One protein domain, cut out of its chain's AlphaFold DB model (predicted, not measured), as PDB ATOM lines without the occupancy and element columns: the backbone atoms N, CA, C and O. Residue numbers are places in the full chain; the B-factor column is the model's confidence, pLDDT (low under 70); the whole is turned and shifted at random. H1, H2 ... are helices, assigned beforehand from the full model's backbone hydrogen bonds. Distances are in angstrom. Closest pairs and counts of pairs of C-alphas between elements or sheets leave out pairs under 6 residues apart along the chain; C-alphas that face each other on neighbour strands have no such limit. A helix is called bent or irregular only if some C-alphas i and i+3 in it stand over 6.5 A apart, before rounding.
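Overview. This is residues 6 to 121 of the 188 residues of the protein "OmpA family outer membrane protein" of Moraxella macacae 0408225 (UniProt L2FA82). A compact cluster of crossed helices is built round H3, which runs through the middle, with the bent helix H7 crossing it on one side. H1 packs on H3 and H2 makes a hairpin with it, H6 runs the opposite way to H3 and meets residues 26 to 30 of H3 with its own residues 78 to 82 alone, and the short helices H4 and H8 gather at the last residues of H3, with H5 packed on H4. The printed part has 116 residues with eight named helices, H1 to H8 in order, and no named strand; the class is all helix. It is compact, with a radius of gyration of the C-alphas of 13.5 A, and spans 38 by 30 by 25 A.

Along the chain. H1, residues 6 to 12, begins at C-alpha 6 (35.539, 53.702, -29.257). H2, residues 14 to 21, is irregular, with C-alphas 17 and 20 at 9.3 A. H3, residues 25 to 42, is 25.4 A long and ends at C-alpha 42 (47.142, 52.942, -33.574). H4 holds residues 45 to 51, H5 residues 60 to 64, and H6 residues 68 to 82, 21.3 A long. H7, residues 86 to 108, was assigned as one helix by its hydrogen bonds but is bent, with C-alphas 95 and 98 at 6.6 A; its arms are H7a, residues 86 to 95, 14.0 A, and H7b, residues 98 to 108, 15.2 A. H8, residues 113 to 120, ends at C-alpha 120 (38.060, 61.282, -36.317).

Arrangement. H3 and H7, its arms taken together, are the hubs, touching 6 other helices each. H1 touches H3, closest C-alphas Ala 10 and Lys 32 at 6.0 A, at a steep tilt of 63 degrees, opposite ways. H2 and H3 form a helical hairpin and only just touch, with 3 pairs of C-alphas within 8 A, the closest Ser 14 and Asn 28 at 6.6 A. H3, with residues 26 to 30 alone, touches H6 at a shallow tilt of 29 degrees, opposite ways; the closest C-alphas are Ala 26 and Phe 82, 5.6 A. H3 touches H7b with residues 35 to 42 alone, closest C-alphas Tyr 35 and Ala 100 at 7.0 A, at a steep tilt of 61 degrees, the same way. H6 touches H7a, with C-alphas Ser 79 and Asn 86 closest at 5.5 A. H4 touches H5, closest C-alphas Ile 47 and Leu 64 at 6.3 A. H8 touches H3, closest C-alphas Phe 42 and Ala 114 at 6.0 A. H1 and H6 are apart, for instance. In H1, H3, H4, H5, H6, H7a, H7b and H8 every O i to N i+4 pair is within hydrogen-bond range; in H2, 2 of 4 are.

Size, cuts and confidence. The C-alphas of Ala 83 and Thr 110 are the two farthest apart, 39.4 A. The printed part has no cut and no long link. Its mean pLDDT is 92.0, and no printed residue is under 70.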
ATOM      1  N   ILE A   6      35.616  54.543 -30.467       91.62
ATOM      2  CA  ILE A   6      35.539  53.702 -29.257       91.62
ATOM      3  C   ILE A   6      34.154  53.059 -29.131       91.62
ATOM      4  O   ILE A   6      34.041  51.871 -28.848       91.62
ATOM      5  N   GLU A   7      33.095  53.843 -29.331       92.12
ATOM      6  CA  GLU A   7      31.719  53.348 -29.263       92.12
ATOM      7  C   GLU A   7      31.405  52.377 -30.406       92.12
ATOM      8  O   GLU A   7      30.696  51.396 -30.203       92.12
ATOM      9  N   HIS A   8      31.963  52.620 -31.594       93.25
ATOM     10  CA  HIS A   8      31.868  51.687 -32.712       93.25
ATOM     11  C   HIS A   8      32.516  50.344 -32.364       93.25
ATOM     12  O   HIS A   8      31.855  49.315 -32.461       93.25
ATOM     13  N   LEU A   9      33.755  50.358 -31.861       94.00
ATOM     14  CA  LEU A   9      34.456  49.150 -31.417       94.00
ATOM     15  C   LEU A   9      33.710  48.423 -30.295       94.00
ATOM     16  O   LEU A   9      33.607  47.202 -30.319       94.00
ATOM     17  N   ALA A  10      33.131  49.149 -29.337       93.62
ATOM     18  CA  ALA A  10      32.326  48.536 -28.284       93.62
ATOM     19  C   ALA A  10      31.101  47.790 -28.833       93.62
ATOM     20  O   ALA A  10      30.710  46.767 -28.283       93.62
ATOM     21  N   ARG A  11      30.513  48.262 -29.936       94.06
ATOM     22  CA  ARG A  11      29.344  47.627 -30.562       94.06
ATOM     23  C   ARG A  11      29.700  46.464 -31.477       94.06
ATOM     24  O   ARG A  11      28.874  45.575 -31.643       94.06
ATOM     25  N   THR A  12      30.882  46.478 -32.087       95.06
ATOM     26  CA  THR A  12      31.276  45.469 -33.082       95.06
ATOM     27  C   THR A  12      32.231  44.419 -32.525       95.06
ATOM     28  O   THR A  12      32.086  43.241 -32.838       95.06
ATOM     29  N   VAL A  13      33.176  44.811 -31.669       95.81
ATOM     30  CA  VAL A  13      34.232  43.934 -31.144       95.81
ATOM     31  C   VAL A  13      33.848  43.312 -29.806       95.81
ATOM     32  O   VAL A  13      34.063  42.117 -29.623       95.81
ATOM     33  N   SER A  14      33.245  44.067 -28.877       95.38
ATOM     34  CA  SER A  14      32.930  43.515 -27.548       95.38
ATOM     35  C   SER A  14      32.022  42.283 -27.595       95.38
ATOM     36  O   SER A  14      32.359  41.311 -26.925       95.38
ATOM     37  N   PRO A  15      30.943  42.228 -28.404       94.94
ATOM     38  CA  PRO A  15      30.124  41.018 -28.496       94.94
ATOM     39  C   PRO A  15      30.897  39.808 -29.039       94.94
ATOM     40  O   PRO A  15      30.659  38.685 -28.607       94.94
ATOM     41  N   ALA A  16      31.854  40.032 -29.949       94.44
ATOM     42  CA  ALA A  16      32.684  38.967 -30.512       94.44
ATOM     43  C   ALA A  16      33.685  38.392 -29.495       94.44
ATOM     44  O   ALA A  16      34.034  37.218 -29.584       94.44
ATOM     45  N   ILE A  17      34.128  39.205 -28.532       95.38
ATOM     46  CA  ILE A  17      35.051  38.797 -27.464       95.38
ATOM     47  C   ILE A  17      34.310  38.180 -26.280       95.38
ATOM     48  O   ILE A  17      34.746  37.176 -25.727       95.38
ATOM     49  N   LEU A  18      33.197  38.787 -25.874       95.25
ATOM     50  CA  LEU A  18      32.488  38.402 -24.657       95.25
ATOM     51  C   LEU A  18      31.522  37.232 -24.866       95.25
ATOM     52  O   LEU A  18      31.228  36.528 -23.899       95.25
ATOM     53  N   GLY A  19      31.037  37.018 -26.094       92.88
ATOM     54  CA  GLY A  19      30.072  35.965 -26.406       92.88
ATOM     55  C   GLY A  19      28.842  36.056 -25.502       92.88
ATOM     56  O   GLY A  19      28.196  37.100 -25.426       92.88
ATOM     57  N   ASP A  20      28.567  34.987 -24.758       90.38
ATOM     58  CA  ASP A  20      27.438  34.912 -23.820       90.38
ATOM     59  C   ASP A  20      27.521  35.938 -22.671       90.38
ATOM     60  O   ASP A  20      26.515  36.241 -22.035       90.38
ATOM     61  N   ASN A  21      28.701  36.514 -22.413       88.75
ATOM     62  CA  ASN A  21      28.906  37.548 -21.396       88.75
ATOM     63  C   ASN A  21      28.782  38.977 -21.959       88.75
ATOM     64  O   ASN A  21      29.256  39.924 -21.330       88.75
ATOM     65  N   ALA A  22      28.188  39.162 -23.144       87.31
ATOM     66  CA  ALA A  22      28.088  40.470 -23.800       87.31
ATOM     67  C   ALA A  22      27.294  41.524 -23.006       87.31
ATOM     68  O   ALA A  22      27.497  42.711 -23.242       87.31
ATOM     69  N   ASP A  23      26.459  41.122 -22.045       87.62
ATOM     70  CA  ASP A  23      25.717  42.038 -21.163       87.62
ATOM     71  C   ASP A  23      26.469  42.374 -19.855       87.62
ATOM     72  O   ASP A  23      25.970  43.118 -19.007       87.62
ATOM     73  N   ASP A  24      27.683  41.846 -19.660       94.06
ATOM     74  CA  ASP A  24      28.474  42.111 -18.461       94.06
ATOM     75  C   ASP A  24      29.032  43.543 -18.462       94.06
ATOM     76  O   ASP A  24      29.895  43.907 -19.269       94.06
ATOM     77  N   ASN A  25      28.558  44.364 -17.525       93.56
ATOM     78  CA  ASN A  25      28.953  45.768 -17.426       93.56
ATOM     79  C   ASN A  25      30.451  45.963 -17.144       93.56
ATOM     80  O   ASN A  25      31.046  46.898 -17.683       93.56
ATOM     81  N   ALA A  26      31.067  45.119 -16.310       93.75
ATOM     82  CA  ALA A  26      32.469  45.270 -15.930       93.75
ATOM     83  C   ALA A  26      33.388  44.939 -17.111       93.75
ATOM     84  O   ALA A  26      34.270  45.729 -17.452       93.75
ATOM     85  N   ARG A  27      33.129  43.824 -17.800       95.62
ATOM     86  CA  ARG A  27      33.897  43.395 -18.977       95.62
ATOM     87  C   ARG A  27      33.723  44.355 -20.151       95.62
ATOM     88  O   ARG A  27      34.707  44.704 -20.802       95.62
ATOM     89  N   ASN A  28      32.508  44.856 -20.387       94.94
ATOM     90  CA  ASN A  28      32.276  45.879 -21.410       94.94
ATOM     91  C   ASN A  28      33.003  47.191 -21.103       94.94
ATOM     92  O   ASN A  28      33.616  47.780 -21.998       94.94
ATOM     93  N   ALA A  29      32.954  47.658 -19.853       93.56
ATOM     94  CA  ALA A  29      33.649  48.875 -19.449       93.56
ATOM     95  C   ALA A  29      35.176  48.721 -19.558       93.56
ATOM     96  O   ALA A  29      35.845  49.631 -20.059       93.56
ATOM     97  N   LEU A  30      35.710  47.550 -19.191       96.12
ATOM     98  CA  LEU A  30      37.118  47.203 -19.370       96.12
ATOM     99  C   LEU A  30      37.521  47.258 -20.841       96.12
ATOM    100  O   LEU A  30      38.468  47.969 -21.183       96.12
ATOM    101  N   LEU A  31      36.788  46.568 -21.720       96.50
ATOM    102  CA  LEU A  31      37.069  46.560 -23.156       96.50
ATOM    103  C   LEU A  31      37.000  47.967 -23.748       96.50
ATOM    104  O   LEU A  31      37.884  48.362 -24.501       96.50
ATOM    105  N   LYS A  32      36.021  48.782 -23.340       94.75
ATOM    106  CA  LYS A  32      35.916  50.177 -23.781       94.75
ATOM    107  C   LYS A  32      37.149  51.003 -23.398       94.75
ATOM    108  O   LYS A  32      37.616  51.816 -24.200       94.75
ATOM    109  N   LYS A  33      37.705  50.780 -22.203       93.38
ATOM    110  CA  LYS A  33      38.943  51.435 -21.756       93.38
ATOM    111  C   LYS A  33      40.171  50.895 -22.498       93.38
ATOM    112  O   LYS A  33      41.027  51.684 -22.898       93.38
ATOM    113  N   ALA A  34      40.220  49.590 -22.763       94.75
ATOM    114  CA  ALA A  34      41.257  48.967 -23.580       94.75
ATOM    115  C   ALA A  34      41.259  49.516 -25.019       94.75
ATOM    116  O   ALA A  34      42.313  49.908 -25.516       94.75
ATOM    117  N   TYR A  35      40.092  49.674 -25.655       94.88
ATOM    118  CA  TYR A  35      39.977  50.255 -26.998       94.88
ATOM    119  C   TYR A  35      40.503  51.680 -27.075       94.88
ATOM    120  O   TYR A  35      41.156  52.033 -28.054       94.88
ATOM    121  N   ALA A  36      40.261  52.498 -26.048       91.69
ATOM    122  CA  ALA A  36      40.854  53.827 -25.988       91.69
ATOM    123  C   ALA A  36      42.389  53.724 -26.044       91.69
ATOM    124  O   ALA A  36      43.034  54.369 -26.868       91.69
ATOM    125  N   ILE A  37      42.980  52.849 -25.235       91.62
ATOM    126  CA  ILE A  37      44.432  52.655 -25.209       91.62
ATOM    127  C   ILE A  37      44.935  52.159 -26.570       91.62
ATOM    128  O   ILE A  37      45.866  52.744 -27.121       91.62
ATOM    129  N   PHE A  38      44.274  51.173 -27.180       93.75
ATOM    130  CA  PHE A  38      44.631  50.680 -28.513       93.75
ATOM    131  C   PHE A  38      44.608  51.787 -29.562       93.75
ATOM    132  O   PHE A  38      45.576  51.942 -30.298       93.75
ATOM    133  N   ILE A  39      43.555  52.608 -29.585       92.31
ATOM    134  CA  ILE A  39      43.433  53.736 -30.515       92.31
ATOM    135  C   ILE A  39      44.606  54.700 -30.361       92.31
ATOM    136  O   ILE A  39      45.165  55.127 -31.368       92.31
ATOM    137  N   SER A  40      45.023  55.006 -29.127       89.69
ATOM    138  CA  SER A  40      46.176  55.890 -28.916       89.69
ATOM    139  C   SER A  40      47.469  55.320 -29.513       89.69
ATOM    140  O   SER A  40      48.252  56.064 -30.096       89.69
ATOM    141  N   HIS A  41      47.657  53.999 -29.468       89.94
ATOM    142  CA  HIS A  41      48.794  53.330 -30.099       89.94
ATOM    143  C   HIS A  41      48.631  53.172 -31.620       89.94
ATOM    144  O   HIS A  41      49.610  53.270 -32.352       89.94
ATOM    145  N   PHE A  42      47.411  52.996 -32.132       91.00
ATOM    146  CA  PHE A  42      47.142  52.942 -33.574       91.00
ATOM    147  C   PHE A  42      47.380  54.289 -34.273       91.00
ATOM    148  O   PHE A  42      47.576  54.336 -35.485       91.00
ATOM    149  N   MET A  43      47.380  55.398 -33.538       89.12
ATOM    150  CA  MET A  43      47.759  56.705 -34.079       89.12
ATOM    151  C   MET A  43      49.275  56.840 -34.307       89.12
ATOM    152  O   MET A  43      49.700  57.718 -35.060       89.12
ATOM    153  N   ASP A  44      50.095  55.966 -33.716       88.44
ATOM    154  CA  ASP A  44      51.521  55.884 -34.016       88.44
ATOM    155  C   ASP A  44      51.739  55.129 -35.338       88.44
ATOM    156  O   ASP A  44      51.391  53.954 -35.493       88.44
ATOM    157  N   LYS A  45      52.336  55.814 -36.320       88.50
ATOM    158  CA  LYS A  45      52.554  55.271 -37.669       88.50
ATOM    159  C   LYS A  45      53.511  54.076 -37.683       88.50
ATOM    160  O   LYS A  45      53.332  53.191 -38.518       88.50
ATOM    161  N   ALA A  46      54.503  54.041 -36.794       88.25
ATOM    162  CA  ALA A  46      55.455  52.939 -36.711       88.25
ATOM    163  C   ALA A  46      54.789  51.693 -36.119       88.25
ATOM    164  O   ALA A  46      54.923  50.608 -36.685       88.25
ATOM    165  N   ILE A  47      54.002  51.865 -35.050       89.19
ATOM    166  CA  ILE A  47      53.213  50.773 -34.461       89.19
ATOM    167  C   ILE A  47      52.216  50.234 -35.494       89.19
ATOM    168  O   ILE A  47      52.187  49.036 -35.760       89.19
ATOM    169  N   CYS A  48      51.452  51.108 -36.156       87.62
ATOM    170  CA  CYS A  48      50.505  50.697 -37.198       87.62
ATOM    171  C   CYS A  48      51.163  49.905 -38.338       87.62
ATOM    172  O   CYS A  48      50.603  48.914 -38.812       87.62
ATOM    173  N   ALA A  49      52.340  50.340 -38.797       88.06
ATOM    174  CA  ALA A  49      53.067  49.659 -39.861       88.06
ATOM    175  C   ALA A  49      53.525  48.250 -39.447       88.06
ATOM    176  O   ALA A  49      53.455  47.329 -40.261       88.06
ATOM    177  N   ASP A  50      53.952  48.067 -38.194       89.00
ATOM    178  CA  ASP A  50      54.322  46.751 -37.667       89.00
ATOM    179  C   ASP A  50      53.098  45.827 -37.530       89.00
ATOM    180  O   ASP A  50      53.124  44.680 -37.986       89.00
ATOM    181  N   LEU A  51      51.986  46.351 -37.001       89.69
ATOM    182  CA  LEU A  51      50.744  45.596 -36.791       89.69
ATOM    183  C   LEU A  51      50.064  45.158 -38.088       89.69
ATOM    184  O   LEU A  51      49.468  44.086 -38.127       89.69
ATOM    185  N   LYS A  52      50.185  45.931 -39.173       86.38
ATOM    186  CA  LYS A  52      49.643  45.552 -40.490       86.38
ATOM    187  C   LYS A  52      50.191  44.211 -40.997       86.38
ATOM    188  O   LYS A  52      49.524  43.523 -41.763       86.38
ATOM    189  N   ASN A  53      51.394  43.837 -40.562       82.75
ATOM    190  CA  ASN A  53      52.047  42.581 -40.930       82.75
ATOM    191  C   ASN A  53      51.897  41.495 -39.845       82.75
ATOM    192  O   ASN A  53      52.548  40.452 -39.921       82.75
ATOM    193  N   ALA A  54      51.100  41.740 -38.801       83.25
ATOM    194  CA  ALA A  54      50.848  40.796 -37.723       83.25
ATOM    195  C   ALA A  54      49.558  40.002 -37.980       83.25
ATOM    196  O   ALA A  54      48.561  40.552 -38.443       83.25
ATOM    197  N   THR A  55      49.556  38.710 -37.650       79.75
ATOM    198  CA  THR A  55      48.318  37.926 -37.564       79.75
ATOM    199  C   THR A  55      47.775  37.956 -36.130       79.75
ATOM    200  O   THR A  55      48.555  38.145 -35.193       79.75
ATOM    201  N   PRO A  56      46.462  37.740 -35.927       74.56
ATOM    202  CA  PRO A  56      45.852  37.744 -34.594       74.56
ATOM    203  C   PRO A  56      46.463  36.733 -33.616       74.56
ATOM    204  O   PRO A  56      46.524  36.996 -32.426       74.56
ATOM    205  N   SER A  57      46.941  35.592 -34.123       71.50
ATOM    206  CA  SER A  57      47.570  34.523 -33.335       71.50
ATOM    207  C   SER A  57      49.039  34.777 -32.984       71.50
ATOM    208  O   SER A  57      49.660  33.945 -32.325       71.50
ATOM    209  N   ASN A  58      49.634  35.855 -33.497       76.12
ATOM    210  CA  ASN A  58      51.011  36.208 -33.178       76.12
ATOM    211  C   ASN A  58      51.059  36.985 -31.857       76.12
ATOM    212  O   ASN A  58      50.049  37.225 -31.205       76.12
ATOM    213  N   ASN A  59      52.254  37.445 -31.506       87.19
ATOM    214  CA  ASN A  59      52.539  38.375 -30.420       87.19
ATOM    215  C   ASN A  59      51.951  39.791 -30.657       87.19
ATOM    216  O   ASN A  59      52.651  40.797 -30.541       87.19
ATOM    217  N   PHE A  60      50.685  39.887 -31.086       93.81
ATOM    218  CA  PHE A  60      50.031  41.129 -31.501       93.81
ATOM    219  C   PHE A  60      50.002  42.146 -30.360       93.81
ATOM    220  O   PHE A  60      50.341  43.312 -30.561       93.81
ATOM    221  N   PHE A  61      49.650  41.705 -29.151       93.00
ATOM    222  CA  PHE A  61      49.607  42.575 -27.981       93.00
ATOM    223  C   PHE A  61      51.005  43.074 -27.585       93.00
ATOM    224  O   PHE A  61      51.176  44.244 -27.240       93.00
ATOM    225  N   GLU A  62      52.035  42.236 -27.711       92.81
ATOM    226  CA  GLU A  62      53.429  42.630 -27.517       92.81
ATOM    227  C   GLU A  62      53.907  43.611 -28.581       92.81
ATOM    228  O   GLU A  62      54.699  44.485 -28.263       92.81
ATOM    229  N   ARG A  63      53.440  43.506 -29.823       92.56
ATOM    230  CA  ARG A  63      53.772  44.467 -30.887       92.56
ATOM    231  C   ARG A  63      53.067  45.805 -30.690       92.56
ATOM    232  O   ARG A  63      53.667  46.853 -30.910       92.56
ATOM    233  N   LEU A  64      51.821  45.770 -30.219       92.56
ATOM    234  CA  LEU A  64      51.032  46.960 -29.903       92.56
ATOM    235  C   LEU A  64      51.632  47.744 -28.729       92.56
ATOM    236  O   LEU A  64      51.738  48.967 -28.790       92.56
ATOM    237  N   LEU A  65      52.049  47.036 -27.677       92.31
ATOM    238  CA  LEU A  65      52.736  47.599 -26.517       92.31
ATOM    239  C   LEU A  65      54.078  46.882 -26.308       92.31
ATOM    240  O   LEU A  65      54.147  45.977 -25.479       92.31
ATOM    241  N   PRO A  66      55.168  47.288 -26.985       89.69
ATOM    242  CA  PRO A  66      56.470  46.602 -26.945       89.69
ATOM    243  C   PRO A  66      57.067  46.419 -25.551       89.69
ATOM    244  O   PRO A  66      57.718  45.410 -25.264       89.69
ATOM    245  N   GLN A  67      56.820  47.364 -24.646       90.81
ATOM    246  CA  GLN A  67      57.407  47.338 -23.314       90.81
ATOM    247  C   GLN A  67      56.629  46.396 -22.389       90.81
ATOM    248  O   GLN A  67      55.490  46.671 -22.012       90.81
ATOM    249  N   ALA A  68      57.279  45.317 -21.941       91.19
ATOM    250  CA  ALA A  68      56.675  44.347 -21.023       91.19
ATOM    251  C   ALA A  68      56.162  44.993 -19.726       91.19
ATOM    252  O   ALA A  68      55.080  44.657 -19.257       91.19
ATOM    253  N   LYS A  69      56.896  45.978 -19.186       91.06
ATOM    254  CA  LYS A  69      56.457  46.733 -18.006       91.06
ATOM    255  C   LYS A  69      55.142  47.476 -18.258       91.06
ATOM    256  O   LYS A  69      54.251  47.395 -17.427       91.06
ATOM    257  N   GLN A  70      54.994  48.144 -19.406       90.00
ATOM    258  CA  GLN A  70      53.754  48.852 -19.744       90.00
ATOM    259  C   GLN A  70      52.573  47.890 -19.881       90.00
ATOM    260  O   GLN A  70      51.494  48.192 -19.383       90.00
ATOM    261  N   ARG A  71      52.780  46.719 -20.500       93.75
ATOM    262  CA  ARG A  71      51.744  45.679 -20.577       93.75
ATOM    263  C   ARG A  71      51.334  45.195 -19.190       93.75
ATOM    264  O   ARG A  71      50.150  45.187 -18.883       93.75
ATOM    265  N   ASN A  72      52.295  44.857 -18.332       94.00
ATOM    266  CA  ASN A  72      52.008  44.370 -16.981       94.00
ATOM    267  C   ASN A  72      51.310  45.428 -16.115       94.00
ATOM    268  O   ASN A  72      50.342  45.108 -15.422       94.00
ATOM    269  N   ASP A  73      51.766  46.682 -16.183       93.50
ATOM    270  CA  ASP A  73      51.159  47.810 -15.470       93.50
ATOM    271  C   ASP A  73      49.715  48.037 -15.965       93.50
ATOM    272  O   ASP A  73      48.811  48.244 -15.156       93.50
ATOM    273  N   LEU A  74      49.473  47.928 -17.279       94.31
ATOM    274  CA  LEU A  74      48.144  48.046 -17.883       94.31
ATOM    275  C   LEU A  74      47.188  46.954 -17.394       94.31
ATOM    276  O   LEU A  74      46.098  47.270 -16.920       94.31
ATOM    277  N   ILE A  75      47.591  45.685 -17.501       96.81
ATOM    278  CA  ILE A  75      46.759  44.549 -17.083       96.81
ATOM    279  C   ILE A  75      46.444  44.642 -15.590       96.81
ATOM    280  O   ILE A  75      45.285  44.512 -15.211       96.81
ATOM    281  N   THR A  76      47.447  44.945 -14.763       96.19
ATOM    282  CA  THR A  76      47.271  45.100 -13.310       96.19
ATOM    283  C   THR A  76      46.314  46.240 -12.973       96.19
ATOM    284  O   THR A  76      45.517  46.129 -12.047       96.19
ATOM    285  N   HIS A  77      46.379  47.351 -13.705       94.06
ATOM    286  CA  HIS A  77      45.493  48.478 -13.444       94.06
ATOM    287  C   HIS A  77      44.046  48.178 -13.852       94.06
ATOM    288  O   HIS A  77      43.130  48.426 -13.071       94.06
ATOM    289  N   LEU A  78      43.834  47.624 -15.050       93.44
ATOM    290  CA  LEU A  78      42.495  47.283 -15.534       93.44
ATOM    291  C   LEU A  78      41.843  46.186 -14.681       93.44
ATOM    292  O   LEU A  78      40.657  46.280 -14.373       93.44
ATOM    293  N   SER A  79      42.608  45.182 -14.253       96.69
ATOM    294  CA  SER A  79      42.089  44.106 -13.406       96.69
ATOM    295  C   SER A  79      41.612  44.633 -12.048       96.69
ATOM    296  O   SER A  79      40.511  44.304 -11.607       96.69
ATOM    297  N   GLN A  80      42.391  45.522 -11.422       96.44
ATOM    298  CA  GLN A  80      42.040  46.170 -10.156       96.44
ATOM    299  C   GLN A  80      40.825  47.089 -10.290       96.44
ATOM    300  O   GLN A  80      39.962  47.093  -9.415       96.44
ATOM    301  N   GLU A  81      40.749  47.863 -11.372       94.38
ATOM    302  CA  GLU A  81      39.662  48.816 -11.603       94.38
ATOM    303  C   GLU A  81      38.312  48.126 -11.819       94.38
ATOM    304  O   GLU A  81      37.295  48.598 -11.312       94.38
ATOM    305  N   PHE A  82      38.299  47.002 -12.538       94.56
ATOM    306  CA  PHE A  82      37.071  46.285 -12.896       94.56
ATOM    307  C   PHE A  82      36.827  45.017 -12.068       94.56
ATOM    308  O   PHE A  82      35.885  44.281 -12.350       94.56
ATOM    309  N   ALA A  83      37.641  44.782 -11.032       95.94
ATOM    310  CA  ALA A  83      37.563  43.625 -10.139       95.94
ATOM    311  C   ALA A  83      37.591  42.263 -10.869       95.94
ATOM    312  O   ALA A  83      36.899  41.321 -10.480       95.94
ATOM    313  N   LEU A  84      38.411  42.158 -11.918       95.12
ATOM    314  CA  LEU A  84      38.649  40.925 -12.674       95.12
ATOM    315  C   LEU A  84      40.026  40.344 -12.338       95.12
ATOM    316  O   LEU A  84      40.886  41.022 -11.775       95.12
ATOM    317  N   SER A  85      40.263  39.079 -12.685       97.38
ATOM    318  CA  SER A  85      41.604  38.499 -12.535       97.38
ATOM    319  C   SER A  85      42.580  39.085 -13.566       97.38
ATOM    320  O   SER A  85      42.173  39.534 -14.641       97.38
ATOM    321  N   ASN A  86      43.882  39.073 -13.256       96.94
ATOM    322  CA  ASN A  86      44.916  39.479 -14.217       96.94
ATOM    323  C   ASN A  86      44.895  38.601 -15.474       96.94
ATOM    324  O   ASN A  86      45.041  39.133 -16.570       96.94
ATOM    325  N   ASP A  87      44.682  37.292 -15.320       97.44
ATOM    326  CA  ASP A  87      44.668  36.342 -16.437       97.44
ATOM    327  C   ASP A  87      43.478  36.597 -17.365       97.44
ATOM    328  O   ASP A  87      43.645  36.712 -18.577       97.44
ATOM    329  N   GLU A  88      42.288  36.785 -16.795       96.56
ATOM    330  CA  GLU A  88      41.092  37.141 -17.562       96.56
ATOM    331  C   GLU A  88      41.245  38.502 -18.252       96.56
ATOM    332  O   GLU A  88      40.913  38.651 -19.426       96.56
ATOM    333  N   THR A  89      41.789  39.495 -17.546       97.38
ATOM    334  CA  THR A  89      42.042  40.827 -18.107       97.38
ATOM    335  C   THR A  89      43.038  40.759 -19.260       97.38
ATOM    336  O   THR A  89      42.810  41.366 -20.305       97.38
ATOM    337  N   LEU A  90      44.126  40.003 -19.097       96.44
ATOM    338  CA  LEU A  90      45.106  39.766 -20.150       96.44
ATOM    339  C   LEU A  90      44.450  39.123 -21.367       96.44
ATOM    340  O   LEU A  90      44.672  39.599 -22.475       96.44
ATOM    341  N   GLN A  91      43.631  38.093 -21.165       95.56
ATOM    342  CA  GLN A  91      42.939  37.413 -22.252       95.56
ATOM    343  C   GLN A  91      41.999  38.369 -23.000       95.56
ATOM    344  O   GLN A  91      42.132  38.531 -24.210       95.56
ATOM    345  N   LEU A  92      41.127  39.092 -22.290       96.25
ATOM    346  CA  LEU A  92      40.203  40.059 -22.896       96.25
ATOM    347  C   LEU A  92      40.936  41.144 -23.692       96.25
ATOM    348  O   LEU A  92      40.538  41.486 -24.806       96.25
ATOM    349  N   VAL A  93      42.012  41.701 -23.137       96.00
ATOM    350  CA  VAL A  93      42.803  42.749 -23.794       96.00
ATOM    351  C   VAL A  93      43.572  42.183 -24.992       96.00
ATOM    352  O   VAL A  93      43.574  42.793 -26.060       96.00
ATOM    353  N   SER A  94      44.195  41.013 -24.851       94.94
ATOM    354  CA  SER A  94      44.986  40.384 -25.912       94.94
ATOM    355  C   SER A  94      44.120  39.950 -27.094       94.94
ATOM    356  O   SER A  94      44.471  40.235 -28.238       94.94
ATOM    357  N   ASP A  95      42.974  39.324 -26.831       94.81
ATOM    358  CA  ASP A  95      42.079  38.806 -27.868       94.81
ATOM    359  C   ASP A  95      41.360  39.944 -28.606       94.81
ATOM    360  O   ASP A  95      41.128  39.879 -29.816       94.81
ATOM    361  N   SER A  96      41.042  41.033 -27.897       95.50
ATOM    362  CA  SER A  96      40.342  42.184 -28.475       95.50
ATOM    363  C   SER A  96      41.234  43.099 -29.312       95.50
ATOM    364  O   SER A  96      40.742  43.723 -30.254       95.50
ATOM    365  N   ALA A  97      42.539  43.169 -29.030       95.69
ATOM    366  CA  ALA A  97      43.484  44.027 -29.745       95.69
ATOM    367  C   ALA A  97      43.517  43.804 -31.277       95.69
ATOM    368  O   ALA A  97      43.350  44.785 -32.014       95.69
ATOM    369  N   PRO A  98      43.689  42.572 -31.802       95.62
ATOM    370  CA  PRO A  98      43.708  42.343 -33.246       95.62
ATOM    371  C   PRO A  98      42.344  42.586 -33.903       95.62
ATOM    372  O   PRO A  98      42.294  43.110 -35.018       95.62
ATOM    373  N   LEU A  99      41.238  42.265 -33.222       95.75
ATOM    374  CA  LEU A  99      39.891  42.527 -33.740       95.75
ATOM    375  C   LEU A  99      39.613  44.030 -33.829       95.75
ATOM    376  O   LEU A  99      39.142  44.510 -34.858       95.75
ATOM    377  N   ALA A 100      39.979  44.784 -32.791       96.12
ATOM    378  CA  ALA A 100      39.872  46.235 -32.787       96.12
ATOM    379  C   ALA A 100      40.700  46.867 -33.909       96.12
ATOM    380  O   ALA A 100      40.209  47.743 -34.618       96.12
ATOM    381  N   PHE A 101      41.931  46.398 -34.123       95.44
ATOM    382  CA  PHE A 101      42.763  46.887 -35.220       95.44
ATOM    383  C   PHE A 101      42.160  46.580 -36.595       95.44
ATOM    384  O   PHE A 101      42.122  47.455 -37.461       95.44
ATOM    385  N   SER A 102      41.664  45.357 -36.807       94.88
ATOM    386  CA  SER A 102      40.987  44.980 -38.052       94.88
ATOM    387  C   SER A 102      39.762  45.853 -38.311       94.88
ATOM    388  O   SER A 102      39.549  46.292 -39.438       94.88
ATOM    389  N   GLU A 103      38.982  46.151 -37.277       95.56
ATOM    390  CA  GLU A 103      37.785  46.969 -37.423       95.56
ATOM    391  C   GLU A 103      38.111  48.435 -37.716       95.56
ATOM    392  O   GLU A 103      37.483  49.057 -38.572       95.56
ATOM    393  N   VAL A 104      39.150  48.990 -37.087       94.56
ATOM    394  CA  VAL A 104      39.628  50.336 -37.433       94.56
ATOM    395  C   VAL A 104      40.160  50.382 -38.871       94.56
ATOM    396  O   VAL A 104      39.917  51.367 -39.565       94.56
ATOM    397  N   GLN A 105      40.833  49.333 -39.357       94.00
ATOM    398  CA  GLN A 105      41.234  49.246 -40.769       94.00
ATOM    399  C   GLN A 105      40.019  49.234 -41.704       94.00
ATOM    400  O   GLN A 105      40.016  49.954 -42.702       94.00
ATOM    401  N   ASN A 106      38.969  48.481 -41.361       94.31
ATOM    402  CA  ASN A 106      37.721  48.459 -42.126       94.31
ATOM    403  C   ASN A 106      37.071  49.849 -42.188       94.31
ATOM    404  O   ASN A 106      36.658  50.287 -43.261       94.31
ATOM    405  N   LEU A 107      37.027  50.565 -41.060       93.50
ATOM    406  CA  LEU A 107      36.512  51.935 -40.990       93.50
ATOM    407  C   LEU A 107      37.353  52.933 -41.797       93.50
ATOM    408  O   LEU A 107      36.803  53.836 -42.426       93.50
ATOM    409  N   ALA A 108      38.679  52.787 -41.771       92.31
ATOM    410  CA  ALA A 108      39.596  53.671 -42.482       92.31
ATOM    411  C   ALA A 108      39.561  53.458 -44.008       92.31
ATOM    412  O   ALA A 108      39.859  54.382 -44.778       92.31
ATOM    413  N   GLY A 109      39.187  52.255 -44.457       92.69
ATOM    414  CA  GLY A 109      39.125  51.888 -45.867       92.69
ATOM    415  C   GLY A 109      40.501  51.977 -46.527       92.69
ATOM    416  O   GLY A 109      41.421  51.238 -46.188       92.69
ATOM    417  N   THR A 110      40.657  52.891 -47.486       92.44
ATOM    418  CA  THR A 110      41.942  53.150 -48.163       92.44
ATOM    419  C   THR A 110      42.811  54.186 -47.448       92.44
ATOM    420  O   THR A 110      43.968  54.381 -47.826       92.44
ATOM    421  N   THR A 111      42.280  54.851 -46.420       92.62
ATOM    422  CA  THR A 111      43.011  55.851 -45.636       92.62
ATOM    423  C   THR A 111      43.962  55.147 -44.668       92.62
ATOM    424  O   THR A 111      43.561  54.172 -44.029       92.62
ATOM    425  N   PRO A 112      45.208  55.621 -44.486       91.12
ATOM    426  CA  PRO A 112      46.065  55.106 -43.425       91.12
ATOM    427  C   PRO A 112      45.387  55.245 -42.055       91.12
ATOM    428  O   PRO A 112      44.893  56.321 -41.718       91.12
ATOM    429  N   VAL A 113      45.392  54.178 -41.248       91.56
ATOM    430  CA  VAL A 113      44.702  54.126 -39.940       91.56
ATOM    431  C   VAL A 113      45.057  55.314 -39.049       91.56
ATOM    432  O   VAL A 113      44.162  55.965 -38.517       91.56
ATOM    433  N   ALA A 114      46.344  55.646 -38.929       89.19
ATOM    434  CA  ALA A 114      46.785  56.774 -38.114       89.19
ATOM    435  C   ALA A 114      46.190  58.115 -38.585       89.19
ATOM    436  O   ALA A 114      45.780  58.926 -37.756       89.19
ATOM    437  N   ASP A 115      46.091  58.335 -39.901       89.00
ATOM    438  CA  ASP A 115      45.544  59.571 -40.474       89.00
ATOM    439  C   ASP A 115      44.011  59.613 -40.324       89.00
ATOM    440  O   ASP A 115      43.453  60.645 -39.945       89.00
ATOM    441  N   PHE A 116      43.333  58.476 -40.528       91.69
ATOM    442  CA  PHE A 116      41.902  58.319 -40.249       91.69
ATOM    443  C   PHE A 116      41.583  58.630 -38.784       91.69
ATOM    444  O   PHE A 116      40.664  59.399 -38.503       91.69
ATOM    445  N   LEU A 117      42.353  58.073 -37.848       89.69
ATOM    446  CA  LEU A 117      42.167  58.323 -36.424       89.69
ATOM    447  C   LEU A 117      42.433  59.794 -36.093       89.69
ATOM    448  O   LEU A 117      41.565  60.424 -35.505       89.69
ATOM    449  N   CYS A 118      43.535  60.396 -36.553       84.94
ATOM    450  CA  CYS A 118      43.794  61.827 -36.329       84.94
ATOM    451  C   CYS A 118      42.646  62.738 -36.794       84.94
ATOM    452  O   CYS A 118      42.399  63.772 -36.175       84.94
ATOM    453  N   ALA A 119      41.934  62.361 -37.858       85.56
ATOM    454  CA  ALA A 119      40.789  63.113 -38.364       85.56
ATOM    455  C   ALA A 119      39.475  62.867 -37.590       85.56
ATOM    456  O   ALA A 119      38.576  63.705 -37.646       85.56
ATOM    457  N   ASN A 120      39.336  61.730 -36.894       82.69
ATOM    458  CA  ASN A 120      38.060  61.282 -36.317       82.69
ATOM    459  C   ASN A 120      38.049  61.167 -34.785       82.69
ATOM    460  O   ASN A 120      36.981  61.283 -34.185       82.69
ATOM    461  N   VAL A 121      39.196  60.993 -34.126       79.38
ATOM    462  CA  VAL A 121      39.287  61.057 -32.663       79.38
ATOM    463  C   VAL A 121      39.736  62.443 -32.223       79.38
ATOM    464  O   VAL A 121      40.857  62.871 -32.472       79.38
TER     465      VAL A 121